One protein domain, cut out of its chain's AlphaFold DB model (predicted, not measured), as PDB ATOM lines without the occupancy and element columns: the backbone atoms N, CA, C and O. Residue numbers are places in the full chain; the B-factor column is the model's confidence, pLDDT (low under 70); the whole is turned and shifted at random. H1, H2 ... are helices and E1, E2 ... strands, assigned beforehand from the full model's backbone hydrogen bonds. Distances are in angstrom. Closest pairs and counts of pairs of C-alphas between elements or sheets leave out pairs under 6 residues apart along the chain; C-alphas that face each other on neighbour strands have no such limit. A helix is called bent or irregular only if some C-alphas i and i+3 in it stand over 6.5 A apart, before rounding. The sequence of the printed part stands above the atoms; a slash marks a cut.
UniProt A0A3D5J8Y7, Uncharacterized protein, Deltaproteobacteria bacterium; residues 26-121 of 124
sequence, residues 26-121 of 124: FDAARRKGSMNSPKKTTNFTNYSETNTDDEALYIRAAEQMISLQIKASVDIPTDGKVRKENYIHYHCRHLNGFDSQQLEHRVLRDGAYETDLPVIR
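AT A GLANCE: This is residues 26 to 121 of the 124 residues of an uncharacterized protein of Deltaproteobacteria bacterium (UniProt A0A3D5J8Y7). A loose two-part model: at one end a bent two-stranded hairpin, E1 and E2, has H2 packed on it through residues 39 to 46, while the longest helix, H3, lies at the other end and touches no helix. The tight link from H2 leads out to H3, and a long stretch with no named element, residues 72 to 88, comes back to the small H4; H1 is near H2. The printed part has 96 residues, with four named helices and then two named strands in the order H1, H2, H3, H4, E1, E2; the sheet E1 - E2 is antiparallel and the class is mixed. The radius of gyration of the C-alphas is 16.2 A, and the spans are 44 by 31 by 23 A.

IN THESE COORDINATES: H1, residues 26 to 32, begins with C-alpha 26 at (-19.276, -32.231, -19.463). H2 is residues 39 to 50, 16.3 A long, and H3 is residues 55 to 71, 24.3 A long, ending with C-alpha 71 at (5.768, -35.269, -22.369). H4 is residues 89 to 92. E1, residues 98 to 108, is 19.3 A long and bends by 104 degrees at residue 101. E2, residues 113 to 120, is 20.0 A long, bends by 62 degrees at residue 116 and ends with C-alpha 120 at (-34.238, -49.336, -27.776).

HOW THE PARTS SIT: H1 and H2 are close but not clearly touching, with the C-alphas of Ala 28 and Lys 40 closest at 7.4 A. H2 comes closest to E1 at the C-alphas of Thr 45 and Gln 101, 6.8 A apart. H2 and H4 are close but not clearly touching, the closest C-alphas being those of Thr 41 and His 89, 7.6 A. H3 is apart from H2, H4 and both strands. The hairpin E1 and E2 has N 104 and O 117 at 2.9 A and N 99 and O 119 at 2.8 A, within hydrogen-bond range. In H1, H2 and H3 every O i to N i+4 pair is within that range; H4 is too short for one.

THE WHOLE: The C-alphas farthest apart, those of Ser 73 and Arg 121, are 45.9 A apart. The printed part has no cut, and the link from H3 to H4 is long, with 17 residues. Residues 47 to 53, of which 47 to 50 belong to H2, stand free. Mean pLDDT of the printed part is 88.6, and residues 28 to 29, 32 to 34 and 52 are under 70.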
ATOM      1  N   PHE A  26     -19.563 -33.098 -20.613       74.31
ATOM      2  CA  PHE A  26     -19.276 -32.231 -19.463       74.31
ATOM      3  C   PHE A  26     -18.928 -30.789 -19.858       74.31
ATOM      4  O   PHE A  26     -19.087 -29.884 -19.037       74.31
ATOM      5  N   ASP A  27     -18.533 -30.511 -21.106       73.38
ATOM      6  CA  ASP A  27     -18.381 -29.127 -21.586       73.38
ATOM      7  C   ASP A  27     -19.725 -28.382 -21.635       73.38
ATOM      8  O   ASP A  27     -19.760 -27.168 -21.426       73.38
ATOM      9  N   ALA A  28     -20.844 -29.066 -21.930       65.94
ATOM     10  CA  ALA A  28     -22.159 -28.412 -21.850       65.94
ATOM     11  C   ALA A  28     -22.523 -28.095 -20.405       65.94
ATOM     12  O   ALA A  28     -22.988 -26.988 -20.139       65.94
ATOM     13  N   ALA A  29     -22.271 -29.031 -19.490       69.81
ATOM     14  CA  ALA A  29     -22.540 -28.837 -18.073       69.81
ATOM     15  C   ALA A  29     -21.756 -27.649 -17.508       69.81
ATOM     16  O   ALA A  29     -22.338 -26.786 -16.859       69.81
ATOM     17  N   ARG A  30     -20.465 -27.539 -17.853       73.44
ATOM     18  CA  ARG A  30     -19.609 -26.418 -17.438       73.44
ATOM     19  C   ARG A  30     -20.094 -25.056 -17.939       73.44
ATOM     20  O   ARG A  30     -19.950 -24.074 -17.225       73.44
ATOM     21  N   ARG A  31     -20.671 -24.978 -19.146       71.88
ATOM     22  CA  ARG A  31     -21.142 -23.705 -19.732       71.88
ATOM     23  C   ARG A  31     -22.585 -23.343 -19.373       71.88
ATOM     24  O   ARG A  31     -22.921 -22.167 -19.384       71.88
ATOM     25  N   LYS A  32     -23.451 -24.336 -19.142       67.25
ATOM     26  CA  LYS A  32     -24.910 -24.148 -19.001       67.25
ATOM     27  C   LYS A  32     -25.471 -24.580 -17.643       67.25
ATOM     28  O   LYS A  32     -26.674 -24.483 -17.445       67.25
ATOM     29  N   GLY A  33     -24.633 -25.078 -16.733       67.19
ATOM     30  CA  GLY A  33     -25.016 -25.431 -15.363       67.19
ATOM     31  C   GLY A  33     -25.811 -26.732 -15.206       67.19
ATOM     32  O   GLY A  33     -26.236 -27.035 -14.099       67.19
ATOM     33  N   SER A  34     -26.023 -27.516 -16.272       69.56
ATOM     34  CA  SER A  34     -26.781 -28.774 -16.197       69.56
ATOM     35  C   SER A  34     -26.217 -29.869 -17.106       69.56
ATOM     36  O   SER A  34     -25.901 -29.630 -18.273       69.56
ATOM     37  N   MET A  35     -26.118 -31.085 -16.557       73.00
ATOM     38  CA  MET A  35     -25.770 -32.325 -17.273       73.00
ATOM     39  C   MET A  35     -26.995 -33.026 -17.877       73.00
ATOM     40  O   MET A  35     -26.846 -34.053 -18.533       73.00
ATOM     41  N   ASN A  36     -28.194 -32.495 -17.650       79.88
ATOM     42  CA  ASN A  36     -29.464 -33.122 -18.017       79.88
ATOM     43  C   ASN A  36     -29.933 -32.701 -19.416       79.88
ATOM     44  O   ASN A  36     -31.063 -32.954 -19.811       79.88
ATOM     45  N   SER A  37     -29.109 -31.951 -20.151       83.06
ATOM     46  CA  SER A  37     -29.527 -31.406 -21.434       83.06
ATOM     47  C   SER A  37     -29.376 -32.455 -22.542       83.06
ATOM     48  O   SER A  37     -28.239 -32.825 -22.856       83.06
ATOM     49  N   PRO A  38     -30.460 -32.831 -23.247       84.19
ATOM     50  CA  PRO A  38     -30.380 -33.757 -24.379       84.19
ATOM     51  C   PRO A  38     -29.663 -33.142 -25.589       84.19
ATOM     52  O   PRO A  38     -29.292 -33.852 -26.522       84.19
ATOM     53  N   LYS A  39     -29.396 -31.824 -25.556       83.50
ATOM     54  CA  LYS A  39     -28.737 -31.059 -26.627       83.50
ATOM     55  C   LYS A  39     -27.416 -31.673 -27.076       83.50
ATOM     56  O   LYS A  39     -27.018 -31.482 -28.215       83.50
ATOM     57  N   LYS A  40     -26.698 -32.371 -26.194       81.31
ATOM     58  CA  LYS A  40     -25.447 -33.037 -26.576       81.31
ATOM     59  C   LYS A  40     -25.689 -34.253 -27.452       81.31
ATOM     60  O   LYS A  40     -25.028 -34.386 -28.477       81.31
ATOM     61  N   THR A  41     -26.654 -35.084 -27.071       85.88
ATOM     62  CA  THR A  41     -27.090 -36.232 -27.864       85.88
ATOM     63  C   THR A  41     -27.599 -35.774 -29.223       85.88
ATOM     64  O   THR A  41     -27.110 -36.278 -30.229       85.88
ATOM     65  N   THR A  42     -28.501 -34.787 -29.266       87.25
ATOM     66  CA  THR A  42     -29.096 -34.312 -30.524       87.25
ATOM     67  C   THR A  42     -28.088 -33.597 -31.419       87.25
ATOM     68  O   THR A  42     -28.018 -33.900 -32.603       87.25
ATOM     69  N   ASN A  43     -27.244 -32.711 -30.874       86.69
ATOM     70  CA  ASN A  43     -26.213 -32.039 -31.672       86.69
ATOM     71  C   ASN A  43     -25.234 -33.036 -32.293       86.69
ATOM     72  O   ASN A  43     -24.829 -32.843 -33.433       86.69
ATOM     73  N   PHE A  44     -24.847 -34.077 -31.549       87.38
ATOM     74  CA  PHE A  44     -23.986 -35.117 -32.099       87.38
ATOM     75  C   PHE A  44     -24.704 -35.933 -33.174       87.38
ATOM     76  O   PHE A  44     -24.115 -36.129 -34.227       87.38
ATOM     77  N   THR A  45     -25.961 -36.347 -32.945       87.25
ATOM     78  CA  THR A  45     -26.782 -37.041 -33.956       87.25
ATOM     79  C   THR A  45     -26.823 -36.230 -35.260       87.25
ATOM     80  O   THR A  45     -26.409 -36.725 -36.306       87.25
ATOM     81  N   ASN A  46     -27.181 -34.946 -35.178       87.19
ATOM     82  CA  ASN A  46     -27.253 -34.054 -36.339       87.19
ATOM     83  C   ASN A  46     -25.894 -33.890 -37.036       87.19
ATOM     84  O   ASN A  46     -25.813 -33.888 -38.263       87.19
ATOM     85  N   TYR A  47     -24.814 -33.742 -36.265       85.56
ATOM     86  CA  TYR A  47     -23.466 -33.635 -36.818       85.56
ATOM     87  C   TYR A  47     -23.053 -34.925 -37.546       85.56
ATOM     88  O   TYR A  47     -22.566 -34.840 -38.672       85.56
ATOM     89  N   SER A  48     -23.309 -36.099 -36.955       83.00
ATOM     90  CA  SER A  48     -22.957 -37.399 -37.541       83.00
ATOM     91  C   SER A  48     -23.730 -37.737 -38.818       83.00
ATOM     92  O   SER A  48     -23.227 -38.478 -39.652       83.00
ATOM     93  N   GLU A  49     -24.932 -37.187 -38.994       78.25
ATOM     94  CA  GLU A  49     -25.734 -37.372 -40.212       78.25
ATOM     95  C   GLU A  49     -25.299 -36.453 -41.359       78.25
ATOM     96  O   GLU A  49     -25.543 -36.754 -42.524       78.25
ATOM     97  N   THR A  50     -24.668 -35.320 -41.036       73.81
ATOM     98  CA  THR A  50     -24.341 -34.262 -42.004       73.81
ATOM     99  C   THR A  50     -22.870 -34.224 -42.403       73.81
ATOM    100  O   THR A  50     -22.551 -33.671 -43.452       73.81
ATOM    101  N   ASN A  51     -21.973 -34.801 -41.599       73.50
ATOM    102  CA  ASN A  51     -20.528 -34.770 -41.826       73.50
ATOM    103  C   ASN A  51     -19.969 -36.190 -41.782       73.50
ATOM    104  O   ASN A  51     -20.055 -36.868 -40.759       73.50
ATOM    105  N   THR A  52     -19.398 -36.637 -42.899       64.88
ATOM    106  CA  THR A  52     -18.971 -38.030 -43.084       64.88
ATOM    107  C   THR A  52     -17.465 -38.255 -42.982       64.88
ATOM    108  O   THR A  52     -17.065 -39.409 -42.863       64.88
ATOM    109  N   ASP A  53     -16.627 -37.211 -42.990       76.25
ATOM    110  CA  ASP A  53     -15.168 -37.394 -42.982       76.25
ATOM    111  C   ASP A  53     -14.403 -36.293 -42.224       76.25
ATOM    112  O   ASP A  53     -13.903 -35.331 -42.802       76.25
ATOM    113  N   ASP A  54     -14.294 -36.466 -40.904       89.19
ATOM    114  CA  ASP A  54     -13.412 -35.680 -40.027       89.19
ATOM    115  C   ASP A  54     -12.253 -36.537 -39.471       89.19
ATOM    116  O   ASP A  54     -11.632 -36.204 -38.455       89.19
ATOM    117  N   GLU A  55     -11.933 -37.660 -40.125       90.50
ATOM    118  CA  GLU A  55     -10.932 -38.629 -39.656       90.50
ATOM    119  C   GLU A  55      -9.567 -37.990 -39.405       90.50
ATOM    120  O   GLU A  55      -8.936 -38.230 -38.371       90.50
ATOM    121  N   ALA A  56      -9.142 -37.106 -40.308       93.75
ATOM    122  CA  ALA A  56      -7.884 -36.380 -40.181       93.75
ATOM    123  C   ALA A  56      -7.833 -35.515 -38.906       93.75
ATOM    124  O   ALA A  56      -6.783 -35.413 -38.266       93.75
ATOM    125  N   LEU A  57      -8.962 -34.924 -38.492       94.50
ATOM    126  CA  LEU A  57      -9.041 -34.152 -37.250       94.50
ATOM    127  C   LEU A  57      -8.908 -35.063 -36.028       94.50
ATOM    128  O   LEU A  57      -8.194 -34.718 -35.083       94.50
ATOM    129  N   TYR A  58      -9.552 -36.233 -36.043       93.62
ATOM    130  CA  TYR A  58      -9.470 -37.190 -34.939       93.62
ATOM    131  C   TYR A  58      -8.074 -37.804 -34.797       93.62
ATOM    132  O   TYR A  58      -7.594 -37.927 -33.670       93.62
ATOM    133  N   ILE A  59      -7.401 -38.127 -35.906       95.69
ATOM    134  CA  ILE A  59      -6.010 -38.608 -35.902       95.69
ATOM    135  C   ILE A  59      -5.094 -37.540 -35.302       95.69
ATOM    136  O   ILE A  59      -4.413 -37.800 -34.310       95.69
ATOM    137  N   ARG A  60      -5.166 -36.304 -35.815       96.88
ATOM    138  CA  ARG A  60      -4.388 -35.173 -35.291       96.88
ATOM    139  C   ARG A  60      -4.631 -34.949 -33.797       96.88
ATOM    140  O   ARG A  60      -3.703 -34.660 -33.044       96.88
ATOM    141  N   ALA A  61      -5.880 -35.057 -33.348       96.31
ATOM    142  CA  ALA A  61      -6.222 -34.906 -31.939       96.31
ATOM    143  C   ALA A  61      -5.635 -36.029 -31.071       96.31
ATOM    144  O   ALA A  61      -5.088 -35.746 -30.003       96.31
ATOM    145  N   ALA A  62      -5.704 -37.282 -31.527       96.50
ATOM    146  CA  ALA A  62      -5.129 -38.423 -30.820       96.50
ATOM    147  C   ALA A  62      -3.601 -38.300 -30.708       96.50
ATOM    148  O   ALA A  62      -3.051 -38.484 -29.623       96.50
ATOM    149  N   GLU A  63      -2.921 -37.896 -31.785       97.56
ATOM    150  CA  GLU A  63      -1.477 -37.629 -31.784       97.56
ATOM    151  C   GLU A  63      -1.089 -36.567 -30.749       97.56
ATOM    152  O   GLU A  63      -0.123 -36.746 -30.000       97.56
ATOM    153  N   GLN A  64      -1.858 -35.476 -30.654       97.44
ATOM    154  CA  GLN A  64      -1.619 -34.426 -29.662       97.44
ATOM    155  C   GLN A  64      -1.828 -34.927 -28.227       97.44
ATOM    156  O   GLN A  64      -1.019 -34.608 -27.353       97.44
ATOM    157  N   MET A  65      -2.864 -35.736 -27.979       96.50
ATOM    158  CA  MET A  65      -3.134 -36.311 -26.654       96.50
ATOM    159  C   MET A  65      -2.062 -37.311 -26.221       96.50
ATOM    160  O   MET A  65      -1.611 -37.279 -25.073       96.50
ATOM    161  N   ILE A  66      -1.615 -38.173 -27.134       97.38
ATOM    162  CA  ILE A  66      -0.534 -39.130 -26.881       97.38
ATOM    163  C   ILE A  66       0.774 -38.376 -26.617       97.38
ATOM    164  O   ILE A  66       1.441 -38.627 -25.614       97.38
ATOM    165  N   SER A  67       1.103 -37.386 -27.451       97.88
ATOM    166  CA  SER A  67       2.304 -36.558 -27.287       97.88
ATOM    167  C   SER A  67       2.322 -35.807 -25.954       97.88
ATOM    168  O   SER A  67       3.371 -35.702 -25.320       97.88
ATOM    169  N   LEU A  68       1.174 -35.288 -25.506       97.25
ATOM    170  CA  LEU A  68       1.043 -34.618 -24.211       97.25
ATOM    171  C   LEU A  68       1.315 -35.579 -23.045       97.25
ATOM    172  O   LEU A  68       2.056 -35.233 -22.128       97.25
ATOM    173  N   GLN A  69       0.757 -36.790 -23.097       97.69
ATOM    174  CA  GLN A  69       0.964 -37.819 -22.074       97.69
ATOM    175  C   GLN A  69       2.426 -38.282 -22.015       97.69
ATOM    176  O   GLN A  69       2.988 -38.371 -20.925       97.69
ATOM    177  N   ILE A  70       3.070 -38.480 -23.170       98.06
ATOM    178  CA  ILE A  70       4.502 -38.819 -23.243       98.06
ATOM    179  C   ILE A  70       5.353 -37.698 -22.633       98.06
ATOM    180  O   ILE A  70       6.222 -37.969 -21.807       98.06
ATOM    181  N   LYS A  71       5.078 -36.428 -22.972       98.25
ATOM    182  CA  LYS A  71       5.768 -35.269 -22.369       98.25
ATOM    183  C   LYS A  71       5.579 -35.202 -20.852       98.25
ATOM    184  O   LYS A  71       6.494 -34.801 -20.141       98.25
ATOM    185  N   ALA A  72       4.419 -35.625 -20.357       97.06
ATOM    186  CA  ALA A  72       4.119 -35.732 -18.932       97.06
ATOM    187  C   ALA A  72       4.687 -37.007 -18.267       97.06
ATOM    188  O   ALA A  72       4.419 -37.244 -17.093       97.06
ATOM    189  N   SER A  73       5.484 -37.815 -18.980       97.00
ATOM    190  CA  SER A  73       6.075 -39.072 -18.488       97.00
ATOM    191  C   SER A  73       5.056 -40.144 -18.065       97.00
ATOM    192  O   SER A  73       5.356 -40.969 -17.198       97.00
ATOM    193  N   VAL A  74       3.871 -40.143 -18.689       97.19
ATOM    194  CA  VAL A  74       2.872 -41.213 -18.556       97.19
ATOM    195  C   VAL A  74       3.364 -42.455 -19.299       97.19
ATOM    196  O   VAL A  74       3.652 -42.385 -20.492       97.19
ATOM    197  N   ASP A  75       3.442 -43.592 -18.607       97.44
ATOM    198  CA  ASP A  75       4.034 -44.820 -19.159       97.44
ATOM    199  C   ASP A  75       3.127 -45.505 -20.195       97.44
ATOM    200  O   ASP A  75       3.615 -46.068 -21.172       97.44
ATOM    201  N   ILE A  76       1.806 -45.454 -19.995       97.00
ATOM    202  CA  ILE A  76       0.806 -46.052 -20.892       97.00
ATOM    203  C   ILE A  76      -0.150 -44.943 -21.361       97.00
ATOM    204  O   ILE A  76      -1.124 -44.646 -20.655       97.00
ATOM    205  N   PRO A  77       0.129 -44.287 -22.505       97.00
ATOM    206  CA  PRO A  77      -0.704 -43.211 -23.026       97.00
ATOM    207  C   PRO A  77      -1.998 -43.743 -23.652       97.00
ATOM    208  O   PRO A  77      -2.109 -44.904 -24.043       97.00
ATOM    209  N   THR A  78      -2.978 -42.854 -23.784       96.56
ATOM    210  CA  THR A  78      -4.289 -43.134 -24.386       96.56
ATOM    211  C   THR A  78      -4.594 -42.151 -25.515       96.56
ATOM    212  O   THR A  78      -4.009 -41.071 -25.582       96.56
ATOM    213  N   ASP A  79      -5.553 -42.477 -26.379       95.25
ATOM    214  CA  ASP A  79      -6.007 -41.616 -27.484       95.25
ATOM    215  C   ASP A  79      -6.815 -40.385 -27.029       95.25
ATOM    216  O   ASP A  79      -7.334 -39.634 -27.855       95.25
ATOM    217  N   GLY A  80      -7.010 -40.192 -25.722       93.31
ATOM    218  CA  GLY A  80      -7.829 -39.108 -25.187       93.31
ATOM    219  C   GLY A  80      -9.340 -39.298 -25.366       93.31
ATOM    220  O   GLY A  80     -10.109 -38.387 -25.054       93.31
ATOM    221  N   LYS A  81      -9.789 -40.439 -25.925       92.62
ATOM    222  CA  LYS A  81     -11.165 -40.664 -26.413       92.62
ATOM    223  C   LYS A  81     -11.674 -39.535 -27.311       92.62
ATOM    224  O   LYS A  81     -12.866 -39.221 -27.296       92.62
ATOM    225  N   VAL A  82     -10.800 -38.918 -28.108       91.81
ATOM    226  CA  VAL A  82     -11.088 -37.693 -28.885       91.81
ATOM    227  C   VAL A  82     -12.275 -37.827 -29.847       91.81
ATOM    228  O   VAL A  82     -13.000 -36.853 -30.020       91.81
ATOM    229  N   ARG A  83     -12.573 -39.038 -30.330       88.88
ATOM    230  CA  ARG A  83     -13.706 -39.353 -31.222       88.88
ATOM    231  C   ARG A  83     -15.079 -39.461 -30.541       88.88
ATOM    232  O   ARG A  83     -16.100 -39.369 -31.206       88.88
ATOM    233  N   LYS A  84     -15.134 -39.679 -29.223       88.56
ATOM    234  CA  LYS A  84     -16.400 -39.968 -28.524       88.56
ATOM    235  C   LYS A  84     -16.974 -38.722 -27.863       88.56
ATOM    236  O   LYS A  84     -16.298 -38.099 -27.048       88.56
ATOM    237  N   GLU A  85     -18.217 -38.380 -28.160       86.31
ATOM    238  CA  GLU A  85     -18.977 -37.339 -27.463       86.31
ATOM    239  C   GLU A  85     -19.414 -37.790 -26.067       86.31
ATOM    240  O   GLU A  85     -19.416 -36.999 -25.124       86.31
ATOM    241  N   ASN A  86     -19.757 -39.072 -25.941       87.81
ATOM    242  CA  ASN A  86     -20.243 -39.702 -24.723       87.81
ATOM    243  C   ASN A  86     -19.778 -41.169 -24.683       87.81
ATOM    244  O   ASN A  86     -19.691 -41.839 -25.711       87.81
ATOM    245  N   TYR A  87     -19.454 -41.676 -23.494       86.19
ATOM    246  CA  TYR A  87     -18.886 -43.016 -23.326       86.19
ATOM    247  C   TYR A  87     -19.904 -44.156 -23.524       86.19
ATOM    248  O   TYR A  87     -19.482 -45.266 -23.843       86.19
ATOM    249  N   ILE A  88     -21.207 -43.882 -23.392       89.19
ATOM    250  CA  ILE A  88     -22.311 -44.821 -23.650       89.19
ATOM    251  C   ILE A  88     -22.864 -44.606 -25.059       89.19
ATOM    252  O   ILE A  88     -22.840 -45.529 -25.873       89.19
ATOM    253  N   HIS A  89     -23.327 -43.387 -25.371       89.19
ATOM    254  CA  HIS A  89     -24.101 -43.141 -26.596       89.19
ATOM    255  C   HIS A  89     -23.298 -43.438 -27.860       89.19
ATOM    256  O   HIS A  89     -23.847 -44.029 -28.785       89.19
ATOM    257  N   TYR A  90     -21.993 -43.134 -27.868       89.31
ATOM    258  CA  TYR A  90     -21.124 -43.490 -28.987       89.31
ATOM    259  C   TYR A  90     -21.246 -44.975 -29.333       89.31
ATOM    260  O   TYR A  90     -21.391 -45.322 -30.496       89.31
ATOM    261  N   HIS A  91     -21.196 -45.866 -28.337       91.06
ATOM    262  CA  HIS A  91     -21.267 -47.303 -28.592       91.06
ATOM    263  C   HIS A  91     -22.665 -47.728 -29.046       91.06
ATOM    264  O   HIS A  91     -22.778 -48.417 -30.054       91.06
ATOM    265  N   CYS A  92     -23.714 -47.252 -28.366       92.12
ATOM    266  CA  CYS A  92     -25.104 -47.567 -28.705       92.12
ATOM    267  C   CYS A  92     -25.469 -47.196 -30.149       92.12
ATOM    268  O   CYS A  92     -26.216 -47.922 -30.787       92.12
ATOM    269  N   ARG A  93     -24.905 -46.113 -30.695       88.81
ATOM    270  CA  ARG A  93     -25.136 -45.689 -32.089       88.81
ATOM    271  C   ARG A  93     -24.591 -46.652 -33.143       88.81
ATOM    272  O   ARG A  93     -25.011 -46.580 -34.289       88.81
ATOM    273  N   HIS A  94     -23.648 -47.516 -32.774       89.94
ATOM    274  CA  HIS A  94     -23.087 -48.531 -33.667       89.94
ATOM    275  C   HIS A  94     -23.790 -49.890 -33.511       89.94
ATOM    276  O   HIS A  94     -23.333 -50.880 -34.077       89.94
ATOM    277  N   LEU A  95     -24.866 -49.950 -32.722       91.94
ATOM    278  CA  LEU A  95     -25.688 -51.136 -32.529       91.94
ATOM    279  C   LEU A  95     -27.047 -50.924 -33.198       91.94
ATOM    280  O   LEU A  95     -27.626 -49.839 -33.125       91.94
ATOM    281  N   ASN A  96     -27.575 -51.978 -33.818       92.38
ATOM    282  CA  ASN A  96     -28.939 -51.957 -34.335       92.38
ATOM    283  C   ASN A  96     -29.947 -51.843 -33.181       92.38
ATOM    284  O   ASN A  96     -29.662 -52.187 -32.035       92.38
ATOM    285  N   GLY A  97     -31.136 -51.326 -33.488       92.62
ATOM    286  CA  GLY A  97     -32.237 -51.224 -32.534       92.62
ATOM    287  C   GLY A  97     -32.160 -50.068 -31.542       92.62
ATOM    288  O   GLY A  97     -33.150 -49.839 -30.855       92.62
ATOM    289  N   PHE A  98     -31.075 -49.292 -31.492       94.06
ATOM    290  CA  PHE A  98     -31.043 -48.024 -30.759       94.06
ATOM    291  C   PHE A  98     -31.499 -46.852 -31.633       94.06
ATOM    292  O   PHE A  98     -30.959 -46.604 -32.706       94.06
ATOM    293  N   ASP A  99     -32.442 -46.072 -31.119       91.56
ATOM    294  CA  ASP A  99     -32.913 -44.822 -31.700       91.56
ATOM    295  C   ASP A  99     -32.340 -43.643 -30.909       91.56
ATOM    296  O   ASP A  99     -32.601 -43.469 -29.716       91.56
ATOM    297  N   SER A 100     -31.510 -42.851 -31.585       89.81
ATOM    298  CA  SER A 100     -30.895 -41.637 -31.038       89.81
ATOM    299  C   SER A 100     -31.410 -40.353 -31.700       89.81
ATOM    300  O   SER A 100     -30.832 -39.282 -31.473       89.81
ATOM    301  N   GLN A 101     -32.451 -40.465 -32.531       89.06
ATOM    302  CA  GLN A 101     -33.154 -39.342 -33.148       89.06
ATOM    303  C   GLN A 101     -34.396 -38.989 -32.326       89.06
ATOM    304  O   GLN A 101     -34.546 -37.843 -31.901       89.06
ATOM    305  N   GLN A 102     -35.257 -39.973 -32.047       91.31
ATOM    306  CA  GLN A 102     -36.467 -39.783 -31.246       91.31
ATOM    307  C   GLN A 102     -36.200 -40.179 -29.796       91.31
ATOM    308  O   GLN A 102     -36.507 -41.292 -29.360       91.31
ATOM    309  N   LEU A 103     -35.596 -39.248 -29.056       92.56
ATOM    310  CA  LEU A 103     -35.285 -39.434 -27.641       92.56
ATOM    311  C   LEU A 103     -36.565 -39.612 -26.814       92.56
ATOM    312  O   LEU A 103     -37.580 -38.966 -27.073       92.56
ATOM    313  N   GLU A 104     -36.501 -40.466 -25.796       94.44
ATOM    314  CA  GLU A 104     -37.594 -40.672 -24.849       94.44
ATOM    315  C   GLU A 104     -37.297 -39.968 -23.530       94.44
ATOM    316  O   GLU A 104     -36.196 -40.066 -22.981       94.44
ATOM    317  N   HIS A 105     -38.314 -39.292 -23.015       95.00
ATOM    318  CA  HIS A 105     -38.263 -38.625 -21.735       95.00
ATOM    319  C   HIS A 105     -38.148 -39.621 -20.574       95.00
ATOM    320  O   HIS A 105     -38.928 -40.574 -20.475       95.00
ATOM    321  N   ARG A 106     -37.188 -39.408 -19.669       93.81
ATOM    322  CA  ARG A 106     -36.932 -40.285 -18.521       93.81
ATOM    323  C   ARG A 106     -36.773 -39.495 -17.234       93.81
ATOM    324  O   ARG A 106     -35.927 -38.610 -17.139       93.81
ATOM    325  N   VAL A 107     -37.510 -39.936 -16.216       93.56
ATOM    326  CA  VAL A 107     -37.305 -39.568 -14.815       93.56
ATOM    327  C   VAL A 107     -36.506 -40.683 -14.145       93.56
ATOM    328  O   VAL A 107     -36.869 -41.856 -14.202       93.56
ATOM    329  N   LEU A 108     -35.378 -40.325 -13.551       90.25
ATOM    330  CA  LEU A 108     -34.371 -41.224 -13.000       90.25
ATOM    331  C   LEU A 108     -34.029 -40.777 -11.573       90.25
ATOM    332  O   LEU A 108     -34.244 -39.622 -11.202       90.25
ATOM    333  N   ARG A 109     -33.438 -41.685 -10.786       91.12
ATOM    334  CA  ARG A 109     -33.027 -41.418  -9.392       91.12
ATOM    335  C   ARG A 109     -34.182 -40.858  -8.548       91.12
ATOM    336  O   ARG A 109     -34.031 -39.816  -7.917       91.12
ATOM    337  N   ASP A 110     -35.344 -41.507  -8.624       93.62
ATOM    338  CA  ASP A 110     -36.552 -41.146  -7.869       93.62
ATOM    339  C   ASP A 110     -36.983 -39.674  -8.027       93.62
ATOM    340  O   ASP A 110     -37.457 -39.043  -7.087       93.62
ATOM    341  N   GLY A 111     -36.796 -39.103  -9.222       91.38
ATOM    342  CA  GLY A 111     -37.168 -37.714  -9.523       91.38
ATOM    343  C   GLY A 111     -36.026 -36.704  -9.423       91.38
ATOM    344  O   GLY A 111     -36.202 -35.551  -9.801       91.38
ATOM    345  N   ALA A 112     -34.836 -37.110  -8.972       89.88
ATOM    346  CA  ALA A 112     -33.694 -36.202  -8.848       89.88
ATOM    347  C   ALA A 112     -33.003 -35.882 -10.189       89.88
ATOM    348  O   ALA A 112     -32.166 -34.979 -10.255       89.88
ATOM    349  N   TYR A 113     -33.289 -36.638 -11.253       87.50
ATOM    350  CA  TYR A 113     -32.708 -36.423 -12.575       87.50
ATOM    351  C   TYR A 113     -33.732 -36.712 -13.668       87.50
ATOM    352  O   TYR A 113     -34.313 -37.788 -13.718       87.50
ATOM    353  N   GLU A 114     -33.911 -35.757 -14.567       91.06
ATOM    354  CA  GLU A 114     -34.872 -35.822 -15.663       91.06
ATOM    355  C   GLU A 114     -34.171 -35.390 -16.951       91.06
ATOM    356  O   GLU A 114     -33.468 -34.378 -16.949       91.06
ATOM    357  N   THR A 115     -34.289 -36.178 -18.020       91.19
ATOM    358  CA  THR A 115     -33.648 -35.913 -19.319       91.19
ATOM    359  C   THR A 115     -34.296 -36.753 -20.419       91.19
ATOM    360  O   THR A 115     -34.900 -37.787 -20.138       91.19
ATOM    361  N   ASP A 116     -34.072 -36.380 -21.678       92.06
ATOM    362  CA  ASP A 116     -34.410 -37.228 -22.824       92.06
ATOM    363  C   ASP A 116     -33.194 -38.082 -23.231       92.06
ATOM    364  O   ASP A 116     -32.075 -37.562 -23.344       92.06
ATOM    365  N   LEU A 117     -33.390 -39.390 -23.424       91.88
ATOM    366  CA  LEU A 117     -32.328 -40.367 -23.715       91.88
ATOM    367  C   LEU A 117     -32.613 -41.186 -24.982       91.88
ATOM    368  O   LEU A 117     -33.778 -41.367 -25.339       91.88
ATOM    369  N   PRO A 118     -31.568 -41.730 -25.639       92.25
ATOM    370  CA  PRO A 118     -31.742 -42.753 -26.663       92.25
ATOM    371  C   PRO A 118     -32.512 -43.963 -26.127       92.25
ATOM    372  O   PRO A 118     -32.383 -44.324 -24.954       92.25
ATOM    373  N   VAL A 119     -33.283 -44.608 -26.997       93.50
ATOM    374  CA  VAL A 119     -34.194 -45.699 -26.627       93.50
ATOM    375  C   VAL A 119     -34.033 -46.894 -27.555       93.50
ATOM    376  O   VAL A 119     -33.721 -46.755 -28.732       93.50
ATOM    377  N   ILE A 120     -34.250 -48.089 -27.015       94.56
ATOM    378  CA  ILE A 120     -34.238 -49.336 -27.776       94.56
ATOM    379  C   ILE A 120     -35.614 -49.524 -28.433       94.56
ATOM    380  O   ILE A 120     -36.632 -49.557 -27.742       94.56
ATOM    381  N   ARG A 121     -35.658 -49.633 -29.764       93.81
ATOM    382  CA  ARG A 121     -36.872 -49.807 -30.587       93.81
ATOM    383  C   ARG A 121     -37.035 -51.217 -31.154       93.81
ATOM    384  O   ARG A 121     -38.129 -51.576 -31.577       93.81
TER     385      ARG A 121